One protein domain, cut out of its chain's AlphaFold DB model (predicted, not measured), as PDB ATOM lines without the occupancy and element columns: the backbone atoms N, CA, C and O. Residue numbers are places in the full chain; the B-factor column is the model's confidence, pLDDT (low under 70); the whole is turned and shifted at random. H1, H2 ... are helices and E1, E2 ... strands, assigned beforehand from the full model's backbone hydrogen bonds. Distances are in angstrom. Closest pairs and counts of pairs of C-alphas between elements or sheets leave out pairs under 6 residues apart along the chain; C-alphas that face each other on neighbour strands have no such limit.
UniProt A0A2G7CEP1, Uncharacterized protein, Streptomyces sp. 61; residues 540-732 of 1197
ATOM      1  N   PRO A 540     133.972 176.104 189.306       92.88
ATOM      2  CA  PRO A 540     133.846 177.497 189.716       92.88
ATOM      3  C   PRO A 540     133.035 177.651 191.003       92.88
ATOM      4  O   PRO A 540     131.957 177.066 191.159       92.88
ATOM      5  N   ALA A 541     133.553 178.462 191.919       94.56
ATOM      6  CA  ALA A 541     132.914 178.782 193.181       94.56
ATOM      7  C   ALA A 541     133.154 180.243 193.581       94.56
ATOM      8  O   ALA A 541     134.099 180.898 193.150       94.56
ATOM      9  N   THR A 542     132.284 180.772 194.430       95.50
ATOM     10  CA  THR A 542     132.383 182.123 194.977       95.50
ATOM     11  C   THR A 542     132.214 182.059 196.481       95.50
ATOM     12  O   THR A 542     131.204 181.567 196.988       95.50
ATOM     13  N   TYR A 543     133.218 182.556 197.190       96.69
ATOM     14  CA  TYR A 543     133.154 182.762 198.627       96.69
ATOM     15  C   TYR A 543     132.651 184.181 198.900       96.69
ATOM     16  O   TYR A 543     133.170 185.134 198.327       96.69
ATOM     17  N   ILE A 544     131.641 184.315 199.754       96.94
ATOM     18  CA  ILE A 544     130.963 185.569 200.073       96.94
ATOM     19  C   ILE A 544     130.997 185.767 201.586       96.94
ATOM     20  O   ILE A 544     130.487 184.934 202.340       96.94
ATOM     21  N   ARG A 545     131.544 186.902 202.016       96.19
ATOM     22  CA  ARG A 545     131.348 187.438 203.360       96.19
ATOM     23  C   ARG A 545     130.255 188.491 203.303       96.19
ATOM     24  O   ARG A 545     130.436 189.532 202.675       96.19
ATOM     25  N   LEU A 546     129.160 188.238 204.006       96.25
ATOM     26  CA  LEU A 546     128.028 189.147 204.119       96.25
ATOM     27  C   LEU A 546     127.900 189.631 205.563       96.25
ATOM     28  O   LEU A 546     127.758 188.816 206.473       96.25
ATOM     29  N   SER A 547     127.922 190.940 205.780       95.38
ATOM     30  CA  SER A 547     127.624 191.565 207.071       95.38
ATOM     31  C   SER A 547     126.400 192.458 206.939       95.38
ATOM     32  O   SER A 547     126.410 193.405 206.160       95.38
ATOM     33  N   GLU A 548     125.352 192.176 207.705       94.62
ATOM     34  CA  GLU A 548     124.097 192.930 207.659       94.62
ATOM     35  C   GLU A 548     123.674 193.387 209.046       94.62
ATOM     36  O   GLU A 548     123.762 192.638 210.023       94.62
ATOM     37  N   ARG A 549     123.145 194.606 209.129       92.12
ATOM     38  CA  ARG A 549     122.503 195.089 210.346       92.12
ATOM     39  C   ARG A 549     121.135 194.437 210.496       92.12
ATOM     40  O   ARG A 549     120.258 194.592 209.648       92.12
ATOM     41  N   ARG A 550     120.936 193.727 211.604       89.25
ATOM     42  CA  ARG A 550     119.659 193.107 211.966       89.25
ATOM     43  C   ARG A 550     119.059 193.822 213.169       89.25
ATOM     44  O   ARG A 550     119.769 194.151 214.116       89.25
ATOM     45  N   PHE A 551     117.754 194.067 213.093       86.06
ATOM     46  CA  PHE A 551     116.959 194.677 214.152       86.06
ATOM     47  C   PHE A 551     116.205 193.564 214.878       86.06
ATOM     48  O   PHE A 551     115.229 193.023 214.360       86.06
ATOM     49  N   GLU A 552     116.694 193.189 216.052       79.50
ATOM     50  CA  GLU A 552     116.106 192.149 216.889       79.50
ATOM     51  C   GLU A 552     115.199 192.801 217.937       79.50
ATOM     52  O   GLU A 552     115.615 193.675 218.703       79.50
ATOM     53  N   GLN A 553     113.932 192.385 217.949       77.00
ATOM     54  CA  GLN A 553     112.967 192.827 218.949       77.00
ATOM     55  C   GLN A 553     113.170 192.010 220.232       77.00
ATOM     56  O   GLN A 553     112.960 190.801 220.250       77.00
ATOM     57  N   GLY A 554     113.587 192.679 221.302       71.75
ATOM     58  CA  GLY A 554     113.789 192.105 222.630       71.75
ATOM     59  C   GLY A 554     114.084 193.214 223.646       71.75
ATOM     60  O   GLY A 554     114.167 194.374 223.251       71.75
ATOM     61  N   PRO A 555     114.194 192.917 224.948       66.62
ATOM     62  CA  PRO A 555     114.705 193.856 225.939       66.62
ATOM     63  C   PRO A 555     116.191 193.559 226.242       66.62
ATOM     64  O   PRO A 555     116.474 192.552 226.893       66.62
ATOM     65  N   PRO A 556     117.151 194.411 225.828       70.25
ATOM     66  CA  PRO A 556     117.001 195.621 225.012       70.25
ATOM     67  C   PRO A 556     116.849 195.312 223.515       70.25
ATOM     68  O   PRO A 556     117.311 194.277 223.034       70.25
ATOM     69  N   ALA A 557     116.214 196.223 222.771       76.81
ATOM     70  CA  ALA A 557     116.101 196.088 221.324       76.81
ATOM     71  C   ALA A 557     117.492 196.290 220.721       76.81
ATOM     72  O   ALA A 557     118.151 197.294 221.007       76.81
ATOM     73  N   LEU A 558     117.950 195.335 219.914       79.62
ATOM     74  CA  LEU A 558     119.322 195.307 219.423       79.62
ATOM     75  C   LEU A 558     119.353 195.557 217.915       79.62
ATOM     76  O   LEU A 558     118.710 194.851 217.144       79.62
ATOM     77  N   ALA A 559     120.137 196.548 217.493       84.62
ATOM     78  CA  ALA A 559     120.454 196.801 216.091       84.62
ATOM     79  C   ALA A 559     121.943 196.521 215.859       84.62
ATOM     80  O   ALA A 559     122.762 197.438 215.937       84.62
ATOM     81  N   ALA A 560     122.294 195.259 215.609       85.81
ATOM     82  CA  ALA A 560     123.682 194.797 215.542       85.81
ATOM     83  C   ALA A 560     124.050 194.248 214.160       85.81
ATOM     84  O   ALA A 560     123.195 193.755 213.421       85.81
ATOM     85  N   LEU A 561     125.339 194.314 213.826       90.38
ATOM     86  CA  LEU A 561     125.895 193.681 212.634       90.38
ATOM     87  C   LEU A 561     126.012 192.172 212.854       90.38
ATOM     88  O   LEU A 561     126.615 191.717 213.828       90.38
ATOM     89  N   ARG A 562     125.450 191.397 211.928       88.81
ATOM     90  CA  ARG A 562     125.567 189.939 211.860       88.81
ATOM     91  C   ARG A 562     126.358 189.572 210.614       88.81
ATOM     92  O   ARG A 562     126.017 190.018 209.523       88.81
ATOM     93  N   LYS A 563     127.397 188.756 210.784       91.50
ATOM     94  CA  LYS A 563     128.240 188.239 209.700       91.50
ATOM     95  C   LYS A 563     127.806 186.827 209.339       91.50
ATOM     96  O   LYS A 563     127.535 186.023 210.226       91.50
ATOM     97  N   ARG A 564     127.780 186.536 208.043       93.12
ATOM     98  CA  ARG A 564     127.543 185.216 207.464       93.12
ATOM     99  C   ARG A 564     128.613 184.954 206.420       93.12
ATOM    100  O   ARG A 564     128.864 185.789 205.555       93.12
ATOM    101  N   GLU A 565     129.215 183.782 206.510       95.06
ATOM    102  CA  GLU A 565     130.186 183.292 205.540       95.06
ATOM    103  C   GLU A 565     129.479 182.253 204.659       95.06
ATOM    104  O   GLU A 565     128.847 181.315 205.163       95.06
ATOM    105  N   ILE A 566     129.522 182.454 203.343       97.19
ATOM    106  CA  ILE A 566     128.777 181.660 202.359       97.19
ATOM    107  C   ILE A 566     129.735 181.202 201.262       97.19
ATOM    108  O   ILE A 566     130.567 181.971 200.791       97.19
ATOM    109  N   LEU A 567     129.606 179.956 200.818       97.75
ATOM    110  CA  LEU A 567     130.285 179.440 199.632       97.75
ATOM    111  C   LEU A 567     129.238 178.943 198.638       97.75
ATOM    112  O   LEU A 567     128.398 178.113 198.987       97.75
ATOM    113  N   ILE A 568     129.293 179.456 197.413       97.31
ATOM    114  CA  ILE A 568     128.391 179.089 196.319       97.31
ATOM    115  C   ILE A 568     129.212 178.429 195.216       97.31
ATOM    116  O   ILE A 568     130.142 179.036 194.695       97.31
ATOM    117  N   VAL A 569     128.868 177.204 194.837       96.50
ATOM    118  CA  VAL A 569     129.396 176.517 193.657       96.50
ATOM    119  C   VAL A 569     128.627 177.035 192.445       96.50
ATOM    120  O   VAL A 569     127.494 176.631 192.196       96.50
ATOM    121  N   THR A 570     129.219 177.986 191.728       94.38
ATOM    122  CA  THR A 570     128.571 178.694 190.614       94.38
ATOM    123  C   THR A 570     128.548 177.867 189.329       94.38
ATOM    124  O   THR A 570     127.657 178.059 188.504       94.38
ATOM    125  N   GLY A 571     129.484 176.925 189.175       93.69
ATOM    126  CA  GLY A 571     129.494 175.916 188.113       93.69
ATOM    127  C   GLY A 571     129.435 174.503 188.699       93.69
ATOM    128  O   GLY A 571     130.474 173.851 188.797       93.69
ATOM    129  N   PRO A 572     128.261 174.026 189.149       94.88
ATOM    130  CA  PRO A 572     128.145 172.749 189.847       94.88
ATOM    131  C   PRO A 572     128.366 171.534 188.947       94.88
ATOM    132  O   PRO A 572     128.783 170.508 189.467       94.88
ATOM    133  N   ASP A 573     128.148 171.660 187.639       95.25
ATOM    134  CA  ASP A 573     128.267 170.593 186.644       95.25
ATOM    135  C   ASP A 573     129.470 170.850 185.724       95.25
ATOM    136  O   ASP A 573     129.616 171.952 185.186       95.25
ATOM    137  N   GLN A 574     130.334 169.848 185.539       92.38
ATOM    138  CA  GLN A 574     131.532 169.974 184.704       92.38
ATOM    139  C   GLN A 574     131.860 168.682 183.945       92.38
ATOM    140  O   GLN A 574     131.848 167.589 184.513       92.38
ATOM    141  N   ASP A 575     132.200 168.834 182.661       91.44
ATOM    142  CA  ASP A 575     132.629 167.751 181.771       91.44
ATOM    143  C   ASP A 575     134.163 167.679 181.652       91.44
ATOM    144  O   ASP A 575     134.844 168.706 181.573       91.44
ATOM    145  N   TYR A 576     134.703 166.459 181.582       88.25
ATOM    146  CA  TYR A 576     136.149 166.171 181.551       88.25
ATOM    147  C   TYR A 576     136.600 165.317 180.359       88.25
ATOM    148  O   TYR A 576     137.779 164.985 180.247       88.25
ATOM    149  N   GLY A 577     135.690 164.961 179.450       85.06
ATOM    150  CA  GLY A 577     136.021 164.168 178.265       85.06
ATOM    151  C   GLY A 577     136.223 162.673 178.549       85.06
ATOM    152  O   GLY A 577     135.898 162.163 179.617       85.06
ATOM    153  N   ILE A 578     136.698 161.937 177.538       81.44
ATOM    154  CA  ILE A 578     136.763 160.458 177.545       81.44
ATOM    155  C   ILE A 578     138.192 159.892 177.530       81.44
ATOM    156  O   ILE A 578     138.354 158.678 177.406       81.44
ATOM    157  N   GLY A 579     139.232 160.728 177.604       69.50
ATOM    158  CA  GLY A 579     140.634 160.285 177.540       69.50
ATOM    159  C   GLY A 579     141.354 160.635 176.233       69.50
ATOM    160  O   GLY A 579     142.547 160.337 176.088       69.50
ATOM    161  N   ASN A 580     140.656 161.236 175.264       68.81
ATOM    162  CA  ASN A 580     141.180 161.476 173.916       68.81
ATOM    163  C   ASN A 580     141.829 162.865 173.759       68.81
ATOM    164  O   ASN A 580     142.591 163.071 172.818       68.81
ATOM    165  N   GLY A 581     141.582 163.796 174.690       62.44
ATOM    166  CA  GLY A 581     142.156 165.148 174.694       62.44
ATOM    167  C   GLY A 581     143.530 165.279 175.366       62.44
ATOM    168  O   GLY A 581     144.147 166.341 175.296       62.44
ATOM    169  N   GLY A 582     144.065 164.217 175.986       73.94
ATOM    170  CA  GLY A 582     145.435 164.208 176.516       73.94
ATOM    171  C   GLY A 582     145.634 163.426 177.815       73.94
ATOM    172  O   GLY A 582     144.775 162.667 178.258       73.94
ATOM    173  N   LYS A 583     146.811 163.614 178.432       80.94
ATOM    174  CA  LYS A 583     147.243 162.897 179.648       80.94
ATOM    175  C   LYS A 583     146.295 163.096 180.834       80.94
ATOM    176  O   LYS A 583     146.127 162.175 181.624       80.94
ATOM    177  N   HIS A 584     145.704 164.285 180.958       77.44
ATOM    178  CA  HIS A 584     144.824 164.631 182.073       77.44
ATOM    179  C   HIS A 584     143.509 163.846 182.029       77.44
ATOM    180  O   HIS A 584     143.159 163.224 183.024       77.44
ATOM    181  N   GLU A 585     142.862 163.753 180.863       82.31
ATOM    182  CA  GLU A 585     141.636 162.961 180.707       82.31
ATOM    183  C   GLU A 585     141.883 161.460 180.944       82.31
ATOM    184  O   GLU A 585     141.056 160.775 181.525       82.31
ATOM    185  N   ARG A 586     143.045 160.916 180.545       88.44
ATOM    186  CA  ARG A 586     143.377 159.499 180.817       88.44
ATOM    187  C   ARG A 586     143.684 159.214 182.280       88.44
ATOM    188  O   ARG A 586     143.552 158.079 182.716       88.44
ATOM    189  N   GLY A 587     144.125 160.227 183.019       90.56
ATOM    190  CA  GLY A 587     144.338 160.132 184.458       90.56
ATOM    191  C   GLY A 587     143.052 160.262 185.268       90.56
ATOM    192  O   GLY A 587     143.121 160.155 186.489       90.56
ATOM    193  N   PHE A 588     141.901 160.507 184.635       93.38
ATOM    194  CA  PHE A 588     140.635 160.761 185.312       93.38
ATOM    195  C   PHE A 588     139.475 160.017 184.625       93.38
ATOM    196  O   PHE A 588     139.034 160.413 183.552       93.38
ATOM    197  N   PRO A 589     138.946 158.933 185.222       92.81
ATOM    198  CA  PRO A 589     138.030 158.021 184.534       92.81
ATOM    199  C   PRO A 589     136.586 158.535 184.411       92.81
ATOM    200  O   PRO A 589     135.753 157.861 183.805       92.81
ATOM    201  N   PHE A 590     136.268 159.700 184.981       94.06
ATOM    202  CA  PHE A 590     134.914 160.252 185.007       94.06
ATOM    203  C   PHE A 590     134.732 161.300 183.909       94.06
ATOM    204  O   PHE A 590     135.548 162.205 183.765       94.06
ATOM    205  N   GLN A 591     133.648 161.184 183.145       92.75
ATOM    206  CA  GLN A 591     133.341 162.086 182.030       92.75
ATOM    207  C   GLN A 591     132.645 163.353 182.513       92.75
ATOM    208  O   GLN A 591     132.788 164.395 181.884       92.75
ATOM    209  N   HIS A 592     131.895 163.245 183.609       94.12
ATOM    210  CA  HIS A 592     131.071 164.306 184.167       94.12
ATOM    211  C   HIS A 592     131.102 164.239 185.693       94.12
ATOM    212  O   HIS A 592     131.030 163.141 186.257       94.12
ATOM    213  N   VAL A 593     131.186 165.389 186.355       96.00
ATOM    214  CA  VAL A 593     131.068 165.508 187.814       96.00
ATOM    215  C   VAL A 593     130.066 166.606 188.147       96.00
ATOM    216  O   VAL A 593     130.125 167.685 187.564       96.00
ATOM    217  N   THR A 594     129.193 166.339 189.117       97.56
ATOM    218  CA  THR A 594     128.314 167.340 189.736       97.56
ATOM    219  C   THR A 594     128.653 167.491 191.219       97.56
ATOM    220  O   THR A 594     128.666 166.496 191.944       97.56
ATOM    221  N   ILE A 595     128.879 168.712 191.710       96.81
ATOM    222  CA  ILE A 595     129.153 168.981 193.135       96.81
ATOM    223  C   ILE A 595     127.877 169.362 193.894       96.81
ATOM    224  O   ILE A 595     127.122 170.248 193.491       96.81
ATOM    225  N   GLN A 596     127.679 168.733 195.056       94.75
ATOM    226  CA  GLN A 596     126.617 169.049 196.011       94.75
ATOM    227  C   GLN A 596     127.165 169.177 197.448       94.75
ATOM    228  O   GLN A 596     128.070 168.427 197.820       94.75
ATOM    229  N   PRO A 597     126.597 170.058 198.297       93.12
ATOM    230  CA  PRO A 597     125.569 171.055 197.978       93.12
ATOM    231  C   PRO A 597     126.132 172.239 197.168       93.12
ATOM    232  O   PRO A 597     127.315 172.552 197.259       93.12
ATOM    233  N   GLN A 598     125.272 172.917 196.399       93.69
ATOM    234  CA  GLN A 598     125.664 174.092 195.601       93.69
ATOM    235  C   GLN A 598     125.859 175.356 196.443       93.69
ATOM    236  O   GLN A 598     126.578 176.257 196.040       93.69
ATOM    237  N   GLN A 599     125.220 175.441 197.609       95.62
ATOM    238  CA  GLN A 599     125.360 176.570 198.518       95.62
ATOM    239  C   GLN A 599     125.573 176.058 199.936       95.62
ATOM    240  O   GLN A 599     124.826 175.210 200.429       95.62
ATOM    241  N   ILE A 600     126.587 176.605 200.593       95.38
ATOM    242  CA  ILE A 600     126.910 176.334 201.987       95.38
ATOM    243  C   ILE A 600     126.863 177.665 202.722       95.38
ATOM    244  O   ILE A 600     127.591 178.591 202.378       95.38
ATOM    245  N   THR A 601     125.984 177.767 203.713       94.88
ATOM    246  CA  THR A 601     125.854 178.937 204.587       94.88
ATOM    247  C   THR A 601     126.384 178.628 205.980       94.88
ATOM    248  O   THR A 601     126.496 177.456 206.353       94.88
ATOM    249  N   GLU A 602     126.612 179.683 206.763       91.69
ATOM    250  CA  GLU A 602     127.118 179.593 208.138       91.69
ATOM    251  C   GLU A 602     128.479 178.881 208.198       91.69
ATOM    252  O   GLU A 602     128.706 178.026 209.050       91.69
ATOM    253  N   LEU A 603     129.367 179.182 207.243       94.56
ATOM    254  CA  LEU A 603     130.759 178.742 207.323       94.56
ATOM    255  C   LEU A 603     131.469 179.443 208.487       94.56
ATOM    256  O   LEU A 603     131.117 180.558 208.881       94.56
ATOM    257  N   ASP A 604     132.507 178.803 209.012       91.69
ATOM    258  CA  ASP A 604     133.419 179.480 209.924       91.69
ATOM    259  C   ASP A 604     134.249 180.518 209.142       91.69
ATOM    260  O   ASP A 604     134.391 180.450 207.916       91.69
ATOM    261  N   THR A 605     134.832 181.489 209.851       88.69
ATOM    262  CA  THR A 605     135.758 182.448 209.228       88.69
ATOM    263  C   THR A 605     136.951 181.696 208.619       88.69
ATOM    264  O   THR A 605     137.616 180.948 209.337       88.69
ATOM    265  N   PRO A 606     137.257 181.880 207.321       90.00
ATOM    266  CA  PRO A 606     138.270 181.080 206.646       90.00
ATOM    267  C   PRO A 606     139.685 181.391 207.135       90.00
ATOM    268  O   PRO A 606     140.128 182.544 207.148       90.00
ATOM    269  N   SER A 607     140.432 180.331 207.426       88.62
ATOM    270  CA  SER A 607     141.876 180.378 207.658       88.62
ATOM    271  C   SER A 607     142.614 180.322 206.321       88.62
ATOM    272  O   SER A 607     142.854 179.245 205.773       88.62
ATOM    273  N   TRP A 608     142.947 181.492 205.772       86.94
ATOM    274  CA  TRP A 608     143.603 181.614 204.468       86.94
ATOM    275  C   TRP A 608     145.028 181.041 204.472       86.94
ATOM    276  O   TRP A 608     145.901 181.487 205.211       86.94
ATOM    277  N   ILE A 609     145.282 180.097 203.572       85.38
ATOM    278  CA  ILE A 609     146.592 179.531 203.260       85.38
ATOM    279  C   ILE A 609     147.308 180.520 202.346       85.38
ATOM    280  O   ILE A 609     146.966 180.643 201.170       85.38
ATOM    281  N   SER A 610     148.264 181.263 202.909       78.19
ATOM    282  CA  SER A 610     149.088 182.242 202.181       78.19
ATOM    283  C   SER A 610     148.269 183.186 201.276       78.19
ATOM    284  O   SER A 610     148.708 183.552 200.192       78.19
ATOM    285  N   GLY A 611     147.048 183.539 201.702       79.38
ATOM    286  CA  GLY A 611     146.152 184.472 201.007       79.38
ATOM    287  C   GLY A 611     145.409 183.941 199.770       79.38
ATOM    288  O   GLY A 611     144.524 184.642 199.277       79.38
ATOM    289  N   TRP A 612     145.705 182.729 199.287       84.12
ATOM    290  CA  TRP A 612     145.190 182.225 198.003       84.12
ATOM    291  C   TRP A 612     144.125 181.129 198.114       84.12
ATOM    292  O   TRP A 612     143.414 180.888 197.145       84.12
ATOM    293  N   GLY A 613     143.965 180.455 199.252       89.69
ATOM    294  CA  GLY A 613     142.953 179.402 199.387       89.69
ATOM    295  C   GLY A 613     142.661 179.016 200.826       89.69
ATOM    296  O   GLY A 613     143.366 179.444 201.734       89.69
ATOM    297  N   PHE A 614     141.616 178.227 201.056       93.06
ATOM    298  CA  PHE A 614     141.263 177.720 202.385       93.06
ATOM    299  C   PHE A 614     140.420 176.444 202.297       93.06
ATOM    300  O   PHE A 614     139.733 176.193 201.305       93.06
ATOM    301  N   TRP A 615     140.454 175.642 203.361       93.81
ATOM    302  CA  TRP A 615     139.556 174.501 203.537       93.81
ATOM    303  C   TRP A 615     138.247 174.984 204.170       93.81
ATOM    304  O   TRP A 615     138.301 175.505 205.284       93.81
ATOM    305  N   PRO A 616     137.082 174.837 203.515       95.06
ATOM    306  CA  PRO A 616     135.813 175.244 204.104       95.06
ATOM    307  C   PRO A 616     135.521 174.447 205.381       95.06
ATOM    308  O   PRO A 616     135.578 173.214 205.385       95.06
ATOM    309  N   THR A 617     135.186 175.150 206.462       93.06
ATOM    310  CA  THR A 617     134.785 174.553 207.741       93.06
ATOM    311  C   THR A 617     133.459 175.127 208.217       93.06
ATOM    312  O   THR A 617     133.077 176.239 207.851       93.06
ATOM    313  N   ARG A 618     132.733 174.341 209.010       92.44
ATOM    314  CA  ARG A 618     131.490 174.736 209.668       92.44
ATOM    315  C   ARG A 618     131.417 174.084 211.042       92.44
ATOM    316  O   ARG A 618     131.445 172.855 211.137       92.44
ATOM    317  N   GLY A 619     131.301 174.893 212.091       88.69
ATOM    318  CA  GLY A 619     131.283 174.403 213.470       88.69
ATOM    319  C   GLY A 619     132.587 173.698 213.854       88.69
ATOM    320  O   GLY A 619     132.551 172.691 214.560       88.69
ATOM    321  N   GLY A 620     133.724 174.158 213.319       85.75
ATOM    322  CA  GLY A 620     135.052 173.581 213.561       85.75
ATOM    323  C   GLY A 620     135.365 172.302 212.775       85.75
ATOM    324  O   GLY A 620     136.495 171.821 212.826       85.75
ATOM    325  N   SER A 621     134.404 171.757 212.022       88.25
ATOM    326  CA  SER A 621     134.582 170.558 211.190       88.25
ATOM    327  C   SER A 621     134.691 170.911 209.709       88.25
ATOM    328  O   SER A 621     134.057 171.857 209.242       88.25
ATOM    329  N   HIS A 622     135.461 170.142 208.938       89.69
ATOM    330  CA  HIS A 622     135.557 170.335 207.490       89.69
ATOM    331  C   HIS A 622     134.232 170.039 206.794       89.69
ATOM    332  O   HIS A 622     133.528 169.089 207.139       89.69
ATOM    333  N   VAL A 623     133.910 170.841 205.783       92.88
ATOM    334  CA  VAL A 623     132.751 170.581 204.935       92.88
ATOM    335  C   VAL A 623     133.102 169.490 203.931       92.88
ATOM    336  O   VAL A 623     134.012 169.648 203.117       92.88
ATOM    337  N   GLU A 624     132.358 168.388 203.977       93.12
ATOM    338  CA  GLU A 624     132.414 167.352 202.951       93.12
ATOM    339  C   GLU A 624     131.447 167.672 201.814       93.12
ATOM    340  O   GLU A 624     130.263 167.944 202.031       93.12
ATOM    341  N   PHE A 625     131.956 167.593 200.591       96.19
ATOM    342  CA  PHE A 625     131.175 167.713 199.373       96.19
ATOM    343  C   PHE A 625     130.858 166.320 198.847       96.19
ATOM    344  O   PHE A 625     131.673 165.401 198.946       96.19
ATOM    345  N   ASN A 626     129.675 166.167 198.267       96.69
ATOM    346  CA  ASN A 626     129.308 165.000 197.489       96.69
ATOM    347  C   ASN A 626     129.510 165.314 196.003       96.69
ATOM    348  O   ASN A 626     128.708 166.036 195.411       96.69
ATOM    349  N   ALA A 627     130.580 164.786 195.416       96.88
ATOM    350  CA  ALA A 627     130.822 164.846 193.983       96.88
ATOM    351  C   ALA A 627     130.204 163.607 193.313       96.88
ATOM    352  O   ALA A 627     130.698 162.488 193.461       96.88
ATOM    353  N   LEU A 628     129.098 163.797 192.595       97.12
ATOM    354  CA  LEU A 628     128.452 162.758 191.798       97.12
ATOM    355  C   LEU A 628     129.209 162.620 190.477       97.12
ATOM    356  O   LEU A 628     129.059 163.449 189.583       97.12
ATOM    357  N   ALA A 629     130.049 161.597 190.370       96.00
ATOM    358  CA  ALA A 629     130.929 161.393 189.229       96.00
ATOM    359  C   ALA A 629     130.411 160.262 188.333       96.00
ATOM    360  O   ALA A 629     130.106 159.168 188.811       96.00
ATOM    361  N   THR A 630     130.317 160.519 187.030       95.38
ATOM    362  CA  THR A 630     129.793 159.568 186.041       95.38
ATOM    363  C   THR A 630     130.921 158.986 185.197       95.38
ATOM    364  O   THR A 630     131.684 159.725 184.573       95.38
ATOM    365  N   ALA A 631     131.010 157.658 185.175       93.12
ATOM    366  CA  ALA A 631     131.923 156.864 184.361       93.12
ATOM    367  C   ALA A 631     131.103 155.886 183.496       93.12
ATOM    368  O   ALA A 631     130.631 154.843 183.957       93.12
ATOM    369  N   GLY A 632     130.894 156.227 182.225       90.25
ATOM    370  CA  GLY A 632     130.021 155.494 181.313       90.25
ATOM    371  C   GLY A 632     128.559 155.542 181.743       90.25
ATOM    372  O   GLY A 632     127.933 156.595 181.712       90.25
ATOM    373  N   GLN A 633     128.003 154.386 182.103       90.81
ATOM    374  CA  GLN A 633     126.634 154.277 182.627       90.81
ATOM    375  C   GLN A 633     126.584 154.234 184.161       90.81
ATOM    376  O   GLN A 633     125.500 154.177 184.734       90.81
ATOM    377  N   GLU A 634     127.741 154.243 184.826       92.19
ATOM    378  CA  GLU A 634     127.830 154.182 186.281       92.19
ATOM    379  C   GLU A 634     128.004 155.583 186.863       92.19
ATOM    380  O   GLU A 634     128.882 156.336 186.445       92.19
ATOM    381  N   THR A 635     127.208 155.909 187.878       94.75
ATOM    382  CA  THR A 635     127.375 157.122 188.685       94.75
ATOM    383  C   THR A 635     127.768 156.722 190.102       94.75
ATOM    384  O   THR A 635     127.123 155.871 190.726       94.75
ATOM    385  N   VAL A 636     128.835 157.333 190.616       95.62
ATOM    386  CA  VAL A 636     129.369 157.091 191.960       95.62
ATOM    387  C   VAL A 636     129.366 158.380 192.777       95.62
ATOM    388  O   VAL A 636     129.609 159.465 192.259       95.62
ATOM    389  N   SER A 637     129.064 158.254 194.067       96.12
ATOM    390  CA  SER A 637     129.059 159.363 195.023       96.12
ATOM    391  C   SER A 637     130.421 159.430 195.706       96.12
ATOM    392  O   SER A 637     130.767 158.551 196.492       96.12
ATOM    393  N   LEU A 638     131.202 160.459 195.387       96.38
ATOM    394  CA  LEU A 638     132.519 160.697 195.962       96.38
ATOM    395  C   LEU A 638     132.385 161.740 197.073       96.38
ATOM    396  O   LEU A 638     132.293 162.939 196.804       96.38
ATOM    397  N   ARG A 639     132.362 161.288 198.329       96.31
ATOM    398  CA  ARG A 639     132.318 162.186 199.488       96.31
ATOM    399  C   ARG A 639     133.734 162.557 199.927       96.31
ATOM    400  O   ARG A 639     134.485 161.678 200.340       96.31
ATOM    401  N   LEU A 640     134.099 163.831 199.805       95.12
ATOM    402  CA  LEU A 640     135.415 164.338 200.206       95.12
ATOM    403  C   LEU A 640     135.396 165.848 200.514       95.12
ATOM    404  O   LEU A 640     134.582 166.581 199.948       95.12
ATOM    405  N   PRO A 641     136.291 166.345 201.387       95.00
ATOM    406  CA  PRO A 641     136.527 167.778 201.534       95.00
ATOM    407  C   PRO A 641     137.207 168.342 200.280       95.00
ATOM    408  O   PRO A 641     138.109 167.718 199.725       95.00
ATOM    409  N   LEU A 642     136.803 169.542 199.861       95.25
ATOM    410  CA  LEU A 642     137.389 170.256 198.722       95.25
ATOM    411  C   LEU A 642     138.098 171.522 199.193       95.25
ATOM    412  O   LEU A 642     137.659 172.168 200.143       95.25
ATOM    413  N   LEU A 643     139.186 171.882 198.516       94.38
ATOM    414  CA  LEU A 643     139.952 173.090 198.808       94.38
ATOM    415  C   LEU A 643     139.436 174.235 197.930       94.38
ATOM    416  O   LEU A 643     139.454 174.118 196.704       94.38
ATOM    417  N   PHE A 644     139.004 175.341 198.537       94.50
ATOM    418  CA  PHE A 644     138.699 176.556 197.784       94.50
ATOM    419  C   PHE A 644     140.004 177.264 197.422       94.50
ATOM    420  O   PHE A 644     140.818 177.563 198.299       94.50
ATOM    421  N   VAL A 645     140.194 177.537 196.136       91.94
ATOM    422  CA  VAL A 645     141.354 178.245 195.589       91.94
ATOM    423  C   VAL A 645     140.844 179.501 194.907       91.94
ATOM    424  O   VAL A 645     140.104 179.412 193.935       91.94
ATOM    425  N   ALA A 646     141.216 180.660 195.430       88.62
ATOM    426  CA  ALA A 646     140.786 181.933 194.892       88.62
ATOM    427  C   ALA A 646     141.579 182.336 193.645       88.62
ATOM    428  O   ALA A 646     142.765 182.020 193.516       88.62
ATOM    429  N   ASP A 647     140.938 183.116 192.780       81.44
ATOM    430  CA  ASP A 647     141.637 183.874 191.750       81.44
ATOM    431  C   ASP A 647     142.442 185.008 192.418       81.44
ATOM    432  O   ASP A 647     142.009 185.618 193.403       81.44
ATOM    433  N   VAL A 648     143.670 185.237 191.942       69.12
ATOM    434  CA  VAL A 648     144.597 186.232 192.506       69.12
ATOM    435  C   VAL A 648     145.238 187.017 191.364       69.12
ATOM    436  O   VAL A 648     145.848 186.419 190.474       69.12
ATOM    437  N   ALA A 649     145.137 188.349 191.408       54.56
ATOM    438  CA  ALA A 649     145.621 189.260 190.363       54.56
ATOM    439  C   ALA A 649     147.135 189.152 190.042       54.56
ATOM    440  O   ALA A 649     147.546 189.499 188.938       54.56
ATOM    441  N   GLY A 650     147.954 188.607 190.954       53.97
ATOM    442  CA  GLY A 650     149.403 188.385 190.786       53.97
ATOM    443  C   GLY A 650     149.818 186.980 190.318       53.97
ATOM    444  O   GLY A 650     151.009 186.690 190.235       53.97
ATOM    445  N   GLY A 651     148.854 186.105 190.016       58.34
ATOM    446  CA  GLY A 651     149.097 184.721 189.610       58.34
ATOM    447  C   GLY A 651     148.714 183.711 190.690       58.34
ATOM    448  O   GLY A 651     149.056 183.837 191.864       58.34
ATOM    449  N   SER A 652     147.976 182.687 190.277       60.78
ATOM    450  CA  SER A 652     147.528 181.606 191.149       60.78
ATOM    451  C   SER A 652     148.669 180.648 191.510       60.78
ATOM    452  O   SER A 652     149.616 180.499 190.731       60.78
ATOM    453  N   PRO A 653     148.575 179.930 192.646       69.94
ATOM    454  CA  PRO A 653     149.525 178.873 192.975       69.94
ATOM    455  C   PRO A 653     149.636 177.857 191.838       69.94
ATOM    456  O   PRO A 653     148.642 177.501 191.201       69.94
ATOM    457  N   THR A 654     150.845 177.346 191.602       76.31
ATOM    458  CA  THR A 654     151.044 176.274 190.619       76.31
ATOM    459  C   THR A 654     150.285 175.016 191.049       76.31
ATOM    460  O   THR A 654     150.089 174.772 192.244       76.31
ATOM    461  N   ALA A 655     149.897 174.157 190.099       75.50
ATOM    462  CA  ALA A 655     149.194 172.922 190.454       75.50
ATOM    463  C   ALA A 655     150.026 172.015 191.375       75.50
ATOM    464  O   ALA A 655     149.452 171.263 192.150       75.50
ATOM    465  N   THR A 656     151.361 172.112 191.347       81.19
ATOM    466  CA  THR A 656     152.247 171.405 192.281       81.19
ATOM    467  C   THR A 656     152.054 171.876 193.721       81.19
ATOM    468  O   THR A 656     151.992 171.048 194.628       81.19
ATOM    469  N   VAL A 657     151.925 173.189 193.945       84.25
ATOM    470  CA  VAL A 657     151.646 173.751 195.277       84.25
ATOM    471  C   VAL A 657     150.267 173.302 195.754       84.25
ATOM    472  O   VAL A 657     150.145 172.811 196.876       84.25
ATOM    473  N   LEU A 658     149.252 173.385 194.886       87.00
ATOM    474  CA  LEU A 658     147.894 172.936 195.207       87.00
ATOM    475  C   LEU A 658     147.846 171.437 195.526       87.00
ATOM    476  O   LEU A 658     147.277 171.045 196.540       87.00
ATOM    477  N   ASP A 659     148.483 170.600 194.703       87.81
ATOM    478  CA  ASP A 659     148.519 169.151 194.907       87.81
ATOM    479  C   ASP A 659     149.279 168.779 196.184       87.81
ATOM    480  O   ASP A 659     148.871 167.851 196.877       87.81
ATOM    481  N   THR A 660     150.334 169.526 196.530       88.69
ATOM    482  CA  THR A 660     151.085 169.337 197.781       88.69
ATOM    483  C   THR A 660     150.237 169.691 198.998       88.69
ATOM    484  O   THR A 660     150.187 168.906 199.942       88.69
ATOM    485  N   GLU A 661     149.544 170.833 198.998       89.00
ATOM    486  CA  GLU A 661     148.669 171.194 200.122       89.00
ATOM    487  C   GLU A 661     147.468 170.246 200.228       89.00
ATOM    488  O   GLU A 661     147.118 169.808 201.323       89.00
ATOM    489  N   TYR A 662     146.893 169.829 199.100       91.94
ATOM    490  CA  TYR A 662     145.813 168.847 199.090       91.94
ATOM    491  C   TYR A 662     146.267 167.455 199.560       91.94
ATOM    492  O   TYR A 662     145.513 166.757 200.234       91.94
ATOM    493  N   ALA A 663     147.514 167.057 199.272       92.12
ATOM    494  CA  ALA A 663     148.094 165.795 199.739       92.12
ATOM    495  C   ALA A 663     148.222 165.709 201.265       92.12
ATOM    496  O   ALA A 663     148.206 164.609 201.814       92.12
ATOM    497  N   ARG A 664     148.364 166.849 201.948       89.69
ATOM    498  CA  ARG A 664     148.399 166.910 203.416       89.69
ATOM    499  C   ARG A 664     147.004 166.843 204.036       89.69
ATOM    500  O   ARG A 664     146.875 166.490 205.206       89.69
ATOM    501  N   GLY A 665     145.983 167.142 203.238       88.81
ATOM    502  CA  GLY A 665     144.591 167.170 203.649       88.81
ATOM    503  C   GLY A 665     144.222 168.402 204.479       88.81
ATOM    504  O   GLY A 665     145.062 169.265 204.761       88.81
ATOM    505  N   PRO A 666     142.945 168.501 204.869       86.94
ATOM    506  CA  PRO A 666     142.473 169.560 205.744       86.94
ATOM    507  C   PRO A 666     143.173 169.517 207.111       86.94
ATOM    508  O   PRO A 666     143.416 168.442 207.661       86.94
ATOM    509  N   ARG A 667     143.490 170.689 207.667       75.56
ATOM    510  CA  ARG A 667     144.116 170.839 208.991       75.56
ATOM    511  C   ARG A 667     143.126 171.455 209.971       75.56
ATOM    512  O   ARG A 667     142.470 172.438 209.625       75.56
ATOM    513  N   THR A 668     143.070 170.932 211.192       62.22
ATOM    514  CA  THR A 668     142.365 171.562 212.322       62.22
ATOM    515  C   THR A 668     143.366 172.003 213.385       62.22
ATOM    516  O   THR A 668     144.535 171.621 213.348       62.22
ATOM    517  N   ALA A 669     142.911 172.801 214.357       53.84
ATOM    518  CA  ALA A 669     143.726 173.180 215.514       53.84
ATOM    519  C   ALA A 669     144.223 171.959 216.323       53.84
ATOM    520  O   ALA A 669     145.266 172.033 216.964       53.84
ATOM    521  N   GLU A 670     143.506 170.831 216.254       51.75
ATOM    522  CA  GLU A 670     143.770 169.620 217.042       51.75
ATOM    523  C   GLU A 670     144.547 168.533 216.279       51.75
ATOM    524  O   GLU A 670     145.239 167.724 216.897       51.75
ATOM    525  N   ARG A 671     144.459 168.483 214.940       55.53
ATOM    526  CA  ARG A 671     145.147 167.482 214.106       55.53
ATOM    527  C   ARG A 671     145.933 168.134 212.975       55.53
ATOM    528  O   ARG A 671     145.369 168.792 212.099       55.53
ATOM    529  N   ARG A 672     147.244 167.876 212.962       62.34
ATOM    530  CA  ARG A 672     148.129 168.211 211.841       62.34
ATOM    531  C   ARG A 672     148.112 167.066 210.823       62.34
ATOM    532  O   ARG A 672     148.280 165.916 211.207       62.34
ATOM    533  N   ASP A 673     147.909 167.423 209.557       65.88
ATOM    534  CA  ASP A 673     148.049 166.588 208.354       65.88
ATOM    535  C   ASP A 673     147.239 165.269 208.351       65.88
ATOM    536  O   ASP A 673     147.746 164.185 208.629       65.88
ATOM    537  N   MET A 674     145.959 165.356 207.962       79.06
ATOM    538  CA  MET A 674     145.038 164.211 207.802       79.06
ATOM    539  C   MET A 674     145.391 163.279 206.624       79.06
ATOM    540  O   MET A 674     144.773 162.225 206.463       79.06
ATOM    541  N   GLY A 675     146.365 163.659 205.797       87.44
ATOM    542  CA  GLY A 675     146.718 162.955 204.568       87.44
ATOM    543  C   GLY A 675     145.740 163.242 203.426       87.44
ATOM    544  O   GLY A 675     144.734 163.937 203.585       87.44
ATOM    545  N   ARG A 676     146.057 162.726 202.234       92.75
ATOM    546  CA  ARG A 676     145.304 163.037 201.015       92.75
ATOM    547  C   ARG A 676     143.855 162.538 201.138       92.75
ATOM    548  O   ARG A 676     143.657 161.341 201.374       92.75
ATOM    549  N   PRO A 677     142.846 163.400 200.907       94.06
ATOM    550  CA  PRO A 677     141.449 162.982 200.909       94.06
ATOM    551  C   PRO A 677     141.197 161.801 199.964       94.06
ATOM    552  O   PRO A 677     141.607 161.818 198.799       94.06
ATOM    553  N   THR A 678     140.513 160.779 200.481       94.50
ATOM    554  CA  THR A 678     140.202 159.532 199.772       94.50
ATOM    555  C   THR A 678     138.701 159.273 199.850       94.50
ATOM    556  O   THR A 678     138.135 159.253 200.940       94.50
ATOM    557  N   ALA A 679     138.058 159.072 198.702       95.81
ATOM    558  CA  ALA A 679     136.632 158.791 198.597       95.81
ATOM    559  C   ALA A 679     136.380 157.289 198.429       95.81
ATOM    560  O   ALA A 679     137.065 156.614 197.659       95.81
ATOM    561  N   VAL A 680     135.363 156.773 199.118       95.75
ATOM    562  CA  VAL A 680     134.871 155.405 198.913       95.75
ATOM    563  C   VAL A 680     134.064 155.355 197.615       95.75
ATOM    564  O   VAL A 680     133.177 156.174 197.400       95.75
ATOM    565  N   VAL A 681     134.368 154.381 196.764       95.56
ATOM    566  CA  VAL A 681     133.670 154.096 195.503       95.56
ATOM    567  C   VAL A 681     132.828 152.830 195.643       95.56
ATOM    568  O   VAL A 681     131.626 152.864 195.402       95.56
ATOM    569  N   GLY A 682     133.448 151.719 196.056       93.06
ATOM    570  CA  GLY A 682     132.787 150.441 196.339       93.06
ATOM    571  C   GLY A 682     132.034 149.813 195.161       93.06
ATOM    572  O   GLY A 682     131.065 149.089 195.389       93.06
ATOM    573  N   ARG A 683     132.418 150.102 193.909       92.56
ATOM    574  CA  ARG A 683     131.692 149.669 192.697       92.56
ATOM    575  C   ARG A 683     132.634 149.316 191.547       92.56
ATOM    576  O   ARG A 683     133.781 149.753 191.504       92.56
ATOM    577  N   SER A 684     132.133 148.533 190.593       93.31
ATOM    578  CA  SER A 684     132.796 148.317 189.306       93.31
ATOM    579  C   SER A 684     132.516 149.489 188.378       93.31
ATOM    580  O   SER A 684     131.358 149.748 188.067       93.31
ATOM    581  N   ILE A 685     133.564 150.181 187.937       95.00
ATOM    582  CA  ILE A 685     133.449 151.327 187.033       95.00
ATOM    583  C   ILE A 685     134.430 151.194 185.865       95.00
ATOM    584  O   ILE A 685     135.462 150.526 185.998       95.00
ATOM    585  N   PRO A 686     134.146 151.816 184.712       94.25
ATOM    586  CA  PRO A 686     135.106 151.863 183.626       94.25
ATOM    587  C   PRO A 686     136.212 152.882 183.907       94.25
ATOM    588  O   PRO A 686     135.945 154.045 184.186       94.25
ATOM    589  N   LEU A 687     137.464 152.437 183.806       94.06
ATOM    590  CA  LEU A 687     138.646 153.284 183.978       94.06
ATOM    591  C   LEU A 687     139.133 153.909 182.663       94.06
ATOM    592  O   LEU A 687     139.934 154.839 182.681       94.06
ATOM    593  N   ALA A 688     138.646 153.413 181.525       91.62
ATOM    594  CA  ALA A 688     138.916 153.962 180.202       91.62
ATOM    595  C   ALA A 688     137.689 153.815 179.296       91.62
ATOM    596  O   ALA A 688     137.013 152.779 179.300       91.62
ATOM    597  N   MET A 689     137.430 154.831 178.476       91.00
ATOM    598  CA  MET A 689     136.230 154.922 177.647       91.00
ATOM    599  C   MET A 689     136.563 154.872 176.155       91.00
ATOM    600  O   MET A 689     137.566 155.417 175.705       91.00
ATOM    601  N   ARG A 690     135.693 154.229 175.368       88.25
ATOM    602  CA  ARG A 690     135.718 154.284 173.895       88.25
ATOM    603  C   ARG A 690     134.819 155.407 173.364       88.25
ATOM    604  O   ARG A 690     135.100 155.994 172.327       88.25
ATOM    605  N   SER A 691     133.713 155.667 174.054       88.25
ATOM    606  CA  SER A 691     132.762 156.761 173.804       88.25
ATOM    607  C   SER A 691     132.117 157.153 175.135       88.25
ATOM    608  O   SER A 691     132.302 156.426 176.104       88.25
ATOM    609  N   LEU A 692     131.323 158.226 175.192       85.19
ATOM    610  CA  LEU A 692     130.699 158.703 176.441       85.19
ATOM    611  C   LEU A 692     129.933 157.620 177.223       85.19
ATOM    612  O   LEU A 692     129.888 157.670 178.443       85.19
ATOM    613  N   THR A 693     129.364 156.623 176.540       87.31
ATOM    614  CA  THR A 693     128.550 155.570 177.172       87.31
ATOM    615  C   THR A 693     129.148 154.172 177.072       87.31
ATOM    616  O   THR A 693     128.649 153.255 177.720       87.31
ATOM    617  N   ARG A 694     130.203 153.972 176.268       90.62
ATOM    618  CA  ARG A 694     130.802 152.645 176.054       90.62
ATOM    619  C   ARG A 694     132.225 152.593 176.594       90.62
ATOM    620  O   ARG A 694     133.071 153.338 176.084       90.62
ATOM    621  N   PRO A 695     132.516 151.693 177.546       91.69
ATOM    622  CA  PRO A 695     133.868 151.506 178.035       91.69
ATOM    623  C   PRO A 695     134.769 150.890 176.967       91.69
ATOM    624  O   PRO A 695     134.307 150.247 176.017       91.69
ATOM    625  N   LEU A 696     136.073 151.091 177.123       90.56
ATOM    626  CA  LEU A 696     137.052 150.313 176.382       90.56
ATOM    627  C   LEU A 696     136.985 148.849 176.852       90.56
ATOM    628  O   LEU A 696     136.735 148.566 178.025       90.56
ATOM    629  N   GLU A 697     137.181 147.904 175.935       90.19
ATOM    630  CA  GLU A 697     137.103 146.476 176.257       90.19
ATOM    631  C   GLU A 697     138.128 146.112 177.343       90.19
ATOM    632  O   GLU A 697     139.296 146.501 177.254       90.19
ATOM    633  N   GLY A 698     137.671 145.418 178.391       88.94
ATOM    634  CA  GLY A 698     138.493 145.042 179.546       88.94
ATOM    635  C   GLY A 698     138.877 146.189 180.492       88.94
ATOM    636  O   GLY A 698     139.682 145.975 181.388       88.94
ATOM    637  N   ALA A 699     138.335 147.403 180.321       92.12
ATOM    638  CA  ALA A 699     138.679 148.560 181.161       92.12
ATOM    639  C   ALA A 699     137.791 148.744 182.405       92.12
ATOM    640  O   ALA A 699     137.951 149.723 183.130       92.12
ATOM    641  N   VAL A 700     136.832 147.846 182.647       93.69
ATOM    642  CA  VAL A 700     135.980 147.889 183.844       93.69
ATOM    643  C   VAL A 700     136.710 147.225 185.006       93.69
ATOM    644  O   VAL A 700     137.077 146.056 184.912       93.69
ATOM    645  N   GLN A 701     136.877 147.958 186.106       94.50
ATOM    646  CA  GLN A 701     137.564 147.486 187.305       94.50
ATOM    647  C   GLN A 701     136.686 147.694 188.539       94.50
ATOM    648  O   GLN A 701     136.022 148.719 188.673       94.50
ATOM    649  N   GLU A 702     136.693 146.730 189.460       94.31
ATOM    650  CA  GLU A 702     136.145 146.923 190.806       94.31
ATOM    651  C   GLU A 702     137.063 147.864 191.589       94.31
ATOM    652  O   GLU A 702     138.222 147.529 191.839       94.31
ATOM    653  N   VAL A 703     136.559 149.038 191.960       96.44
ATOM    654  CA  VAL A 703     137.301 150.041 192.726       96.44
ATOM    655  C   VAL A 703     136.649 150.198 194.092       96.44
ATOM    656  O   VAL A 703     135.463 150.515 194.198       96.44
ATOM    657  N   GLN A 704     137.434 149.996 195.146       96.56
ATOM    658  CA  GLN A 704     136.999 150.206 196.517       96.56
ATOM    659  C   GLN A 704     137.043 151.695 196.859       96.56
ATOM    660  O   GLN A 704     136.020 152.244 197.259       96.56
ATOM    661  N   SER A 705     138.174 152.363 196.637       97.00
ATOM    662  CA  SER A 705     138.354 153.782 196.946       97.00
ATOM    663  C   SER A 705     139.300 154.474 195.961       97.00
ATOM    664  O   SER A 705     140.036 153.821 195.215       97.00
ATOM    665  N   MET A 706     139.252 155.808 195.935       97.00
ATOM    666  CA  MET A 706     140.103 156.650 195.092       97.00
ATOM    667  C   MET A 706     140.576 157.897 195.830       97.00
ATOM    668  O   MET A 706     139.819 158.508 196.583       97.00
ATOM    669  N   SER A 707     141.802 158.324 195.540       95.94
ATOM    670  CA  SER A 707     142.310 159.646 195.914       95.94
ATOM    671  C   SER A 707     142.576 160.490 194.671       95.94
ATOM    672  O   SER A 707     142.885 159.963 193.598       95.94
ATOM    673  N   PHE A 708     142.464 161.805 194.828       94.62
ATOM    674  CA  PHE A 708     142.505 162.752 193.719       94.62
ATOM    675  C   PHE A 708     143.592 163.804 193.908       94.62
ATOM    676  O   PHE A 708     143.988 164.127 195.029       94.62
ATOM    677  N   GLY A 709     144.043 164.360 192.791       91.06
ATOM    678  CA  GLY A 709     144.984 165.467 192.718       91.06
ATOM    679  C   GLY A 709     144.747 166.319 191.478       91.06
ATOM    680  O   GLY A 709     143.796 166.085 190.737       91.06
ATOM    681  N   GLY A 710     145.632 167.280 191.237       85.75
ATOM    682  CA  GLY A 710     145.521 168.217 190.115       85.75
ATOM    683  C   GLY A 710     146.686 168.137 189.133       85.75
ATOM    684  O   GLY A 710     147.801 167.741 189.488       85.75
ATOM    685  N   LEU A 711     146.430 168.526 187.886       79.19
ATOM    686  CA  LEU A 711     147.426 168.749 186.836       79.19
ATOM    687  C   LEU A 711     147.385 170.209 186.379       79.19
ATOM    688  O   LEU A 711     146.303 170.777 186.222       79.19
ATOM    689  N   SER A 712     148.561 170.798 186.138       66.00
ATOM    690  CA  SER A 712     148.674 172.167 185.625       66.00
ATOM    691  C   SER A 712     148.051 172.290 184.240       66.00
ATOM    692  O   SER A 712     148.357 171.501 183.343       66.00
ATOM    693  N   VAL A 713     147.245 173.332 184.056       65.12
ATOM    694  CA  VAL A 713     146.899 173.872 182.738       65.12
ATOM    695  C   VAL A 713     147.801 175.073 182.492       65.12
ATOM    696  O   VAL A 713     148.145 175.784 183.435       65.12
ATOM    697  N   THR A 714     148.214 175.299 181.246       53.31
ATOM    698  CA  THR A 714     148.841 176.566 180.853       53.31
ATOM    699  C   THR A 714     147.872 177.689 181.221       53.31
ATOM    700  O   THR A 714     146.779 177.770 180.659       53.31
ATOM    701  N   SER A 715     148.210 178.474 182.242       46.81
ATOM    702  CA  SER A 715     147.316 179.483 182.800       46.81
ATOM    703  C   SER A 715     147.060 180.587 181.775       46.81
ATOM    704  O   SER A 715     147.983 181.117 181.160       46.81
ATOM    705  N   LEU A 716     145.789 180.952 181.604       45.41
ATOM    706  CA  LEU A 716     145.445 182.295 181.146       45.41
ATOM    707  C   LEU A 716     145.592 183.233 182.359       45.41
ATOM    708  O   LEU A 716     145.276 182.805 183.474       45.41
ATOM    709  N   PRO A 717     146.070 184.479 182.192       47.44
ATOM    710  CA  PRO A 717     146.151 185.433 183.295       47.44
ATOM    711  C   PRO A 717     144.788 185.582 183.994       47.44
ATOM    712  O   PRO A 717     143.785 185.839 183.331       47.44
ATOM    713  N   GLY A 718     144.751 185.405 185.319       48.59
ATOM    714  CA  GLY A 718     143.573 185.686 186.150       48.59
ATOM    715  C   GLY A 718     142.518 184.579 186.291       48.59
ATOM    716  O   GLY A 718     141.505 184.837 186.927       48.59
ATOM    717  N   LEU A 719     142.725 183.372 185.747       57.00
ATOM    718  CA  LEU A 719     141.819 182.229 185.963       57.00
ATOM    719  C   LEU A 719     142.581 180.989 186.436       57.00
ATOM    720  O   LEU A 719     143.373 180.411 185.680       57.00
ATOM    721  N   VAL A 720     142.297 180.528 187.658       59.53
ATOM    722  CA  VAL A 720     142.788 179.230 188.144       59.53
ATOM    723  C   VAL A 720     142.125 178.115 187.325       59.53
ATOM    724  O   VAL A 720     140.926 177.868 187.441       59.53
ATOM    725  N   LYS A 721     142.902 177.388 186.516       70.69
ATOM    726  CA  LYS A 721     142.449 176.148 185.867       70.69
ATOM    727  C   LYS A 721     143.414 175.004 186.147       70.69
ATOM    728  O   LYS A 721     144.611 175.096 185.890       70.69
ATOM    729  N   PHE A 722     142.865 173.902 186.632       79.81
ATOM    730  CA  PHE A 722     143.539 172.617 186.784       79.81
ATOM    731  C   PHE A 722     142.587 171.514 186.328       79.81
ATOM    732  O   PHE A 722     141.369 171.677 186.380       79.81
ATOM    733  N   TYR A 723     143.151 170.394 185.886       84.56
ATOM    734  CA  TYR A 723     142.374 169.188 185.612       84.56
ATOM    735  C   TYR A 723     142.564 168.181 186.743       84.56
ATOM    736  O   TYR A 723     143.702 168.015 187.206       84.56
ATOM    737  N   PRO A 724     141.498 167.489 187.176       90.88
ATOM    738  CA  PRO A 724     141.628 166.427 188.151       90.88
ATOM    739  C   PRO A 724     142.443 165.270 187.570       90.88
ATOM    740  O   PRO A 724     142.445 165.002 186.368       90.88
ATOM    741  N   LYS A 725     143.119 164.551 188.456       91.44
ATOM    742  CA  LYS A 725     143.700 163.232 188.205       91.44
ATOM    743  C   LYS A 725     143.377 162.328 189.382       91.44
ATOM    744  O   LYS A 725     143.309 162.784 190.523       91.44
ATOM    745  N   VAL A 726     143.248 161.040 189.122       94.62
ATOM    746  CA  VAL A 726     143.320 160.024 190.164       94.62
ATOM    747  C   VAL A 726     144.790 159.815 190.505       94.62
ATOM    748  O   VAL A 726     145.608 159.536 189.629       94.62
ATOM    749  N   THR A 727     145.134 159.988 191.776       94.06
ATOM    750  CA  THR A 727     146.498 159.772 192.275       94.06
ATOM    751  C   THR A 727     146.717 158.350 192.755       94.06
ATOM    752  O   THR A 727     147.823 157.851 192.627       94.06
ATOM    753  N   ARG A 728     145.680 157.701 193.297       95.50
ATOM    754  CA  ARG A 728     145.723 156.305 193.753       95.50
ATOM    755  C   ARG A 728     144.328 155.693 193.731       95.50
ATOM    756  O   ARG A 728     143.351 156.389 194.016       95.50
ATOM    757  N   LEU A 729     144.269 154.401 193.437       96.25
ATOM    758  CA  LEU A 729     143.082 153.550 193.416       96.25
ATOM    759  C   LEU A 729     143.297 152.378 194.384       96.25
ATOM    760  O   LEU A 729     144.388 151.823 194.411       96.25
ATOM    761  N   GLU A 730     142.266 151.938 195.095       96.88
ATOM    762  CA  GLU A 730     142.249 150.614 195.735       96.88
ATOM    763  C   GLU A 730     141.416 149.669 194.868       96.88
ATOM    764  O   GLU A 730     140.187 149.769 194.838       96.88
ATOM    765  N   VAL A 731     142.063 148.775 194.117       95.44
ATOM    766  CA  VAL A 731     141.388 147.913 193.136       95.44
ATOM    767  C   VAL A 731     141.118 146.516 193.686       95.44
ATOM    768  O   VAL A 731     142.007 145.833 194.195       95.44
ATOM    769  N   GLY A 732     139.871 146.068 193.571       93.56
ATOM    770  CA  GLY A 732     139.463 144.696 193.855       93.56
ATOM    771  C   GLY A 732     139.724 143.794 192.652       93.56
ATOM    772  O   GLY A 732     139.518 144.204 191.514       93.56
TER     773      GLY A 732
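What this domain is: This is residues 540 to 732 of the 1197 residues of an uncharacterized protein of Streptomyces sp. 61 (UniProt A0A2G7CEP1). Two strongly twisted sheets, E3 E4 E5 E6 and E8 E10 E11, form a sandwich, two sheets partly face to face with their strands crossed, and the long hairpin of E1 and E2 reaches away from this body as an arm. H2 packs along E10, and the short H1 lies beside E10 and E11. The printed part has 193 residues, with named elements in the order E1 E2 E3 H1 E4 E5 E6 E7 H2 E8 E9 E10 E11; each sheet is antiparallel and the class is mostly strand. The whole is only just compact, close to loose, with a radius of gyration of the C-alphas of 19.3 A, and only just elongated, spanning 72 by 36 by 32 A.

How they stand to each other: E1, residues 540 to 552, bends by 54 degrees at residue 549 and forms an antiparallel hairpin with E2, residues 558 to 569, with N 546 and O 564 2.9 A apart. E3, residues 573 to 575, is an edge strand beside E4, residues 592 to 596, with N 574 and O 593 3.0 A apart. E4, E5 at residues 624 to 631 and E6 at residues 634 to 641 form a meander, each strand the antiparallel neighbour of the one before; N 594 and O 628 are 2.9 A apart, and N 627 and O 638 2.9 A. E6 runs on into E7, residues 643 to 646, at 75 degrees; E7 pairs with no named strand. E8, residues 678 to 686, bends by 90 degrees at residue 683; its closest C-alphas to E6 are those of Ala 679 and Leu 638, 5.2 A apart. E8 is the antiparallel neighbour of E10, residues 700 to 712, with N 679 and O 706 2.8 A apart. E10 bends by 103 degrees at residue 704 and forms a hairpin with E11, residues 722 to 732, with N 709 and O 725 2.9 A apart. The two sheets' facing parts are 10.2 A centre to centre, their strands at 61 degrees. E9, residues 689 to 691, pairs with no named strand and meets E8 only through their link. H2, residues 655 to 664, is on the sheet E8 E10 E11 at a height of 8.5 A, over E10 and along the strands, at 3 degrees to E10 on the local plane; the C-alphas of Ala 655 and Ser 712, their closest, are 4.9 A apart. H1, residues 583 to 586, is on the same sheet at a height of 8.1 A, only just over none of its strands, with two C-alphas falling on E10 and two on E11. Every O i to N i+4 pair of H2 is within hydrogen-bond range; H1 is too short for such a pair.

Where its parts are: E1 begins at C-alpha 540 at (133.846, 177.497, 189.716) and is 35.6 A long; E2 is 33.4 A. E5 is 21.4 A, E6 22.2 A, E10 27.5 A and H2 14.3 A. E11, 29.1 A, ends at C-alpha 732 at (139.463, 144.696, 193.855).

The domain as a whole: The C-alphas farthest apart, of Pro 555 and Glu 697, are 72.2 A apart. The printed part has no cut, and the links E4 to E5 and H2 to E8 are long. Mean pLDDT of the printed part is 86.5; it is under 70 at residues 555, 579 to 581, 648 to 653, 668 to 673 and 712 to 720.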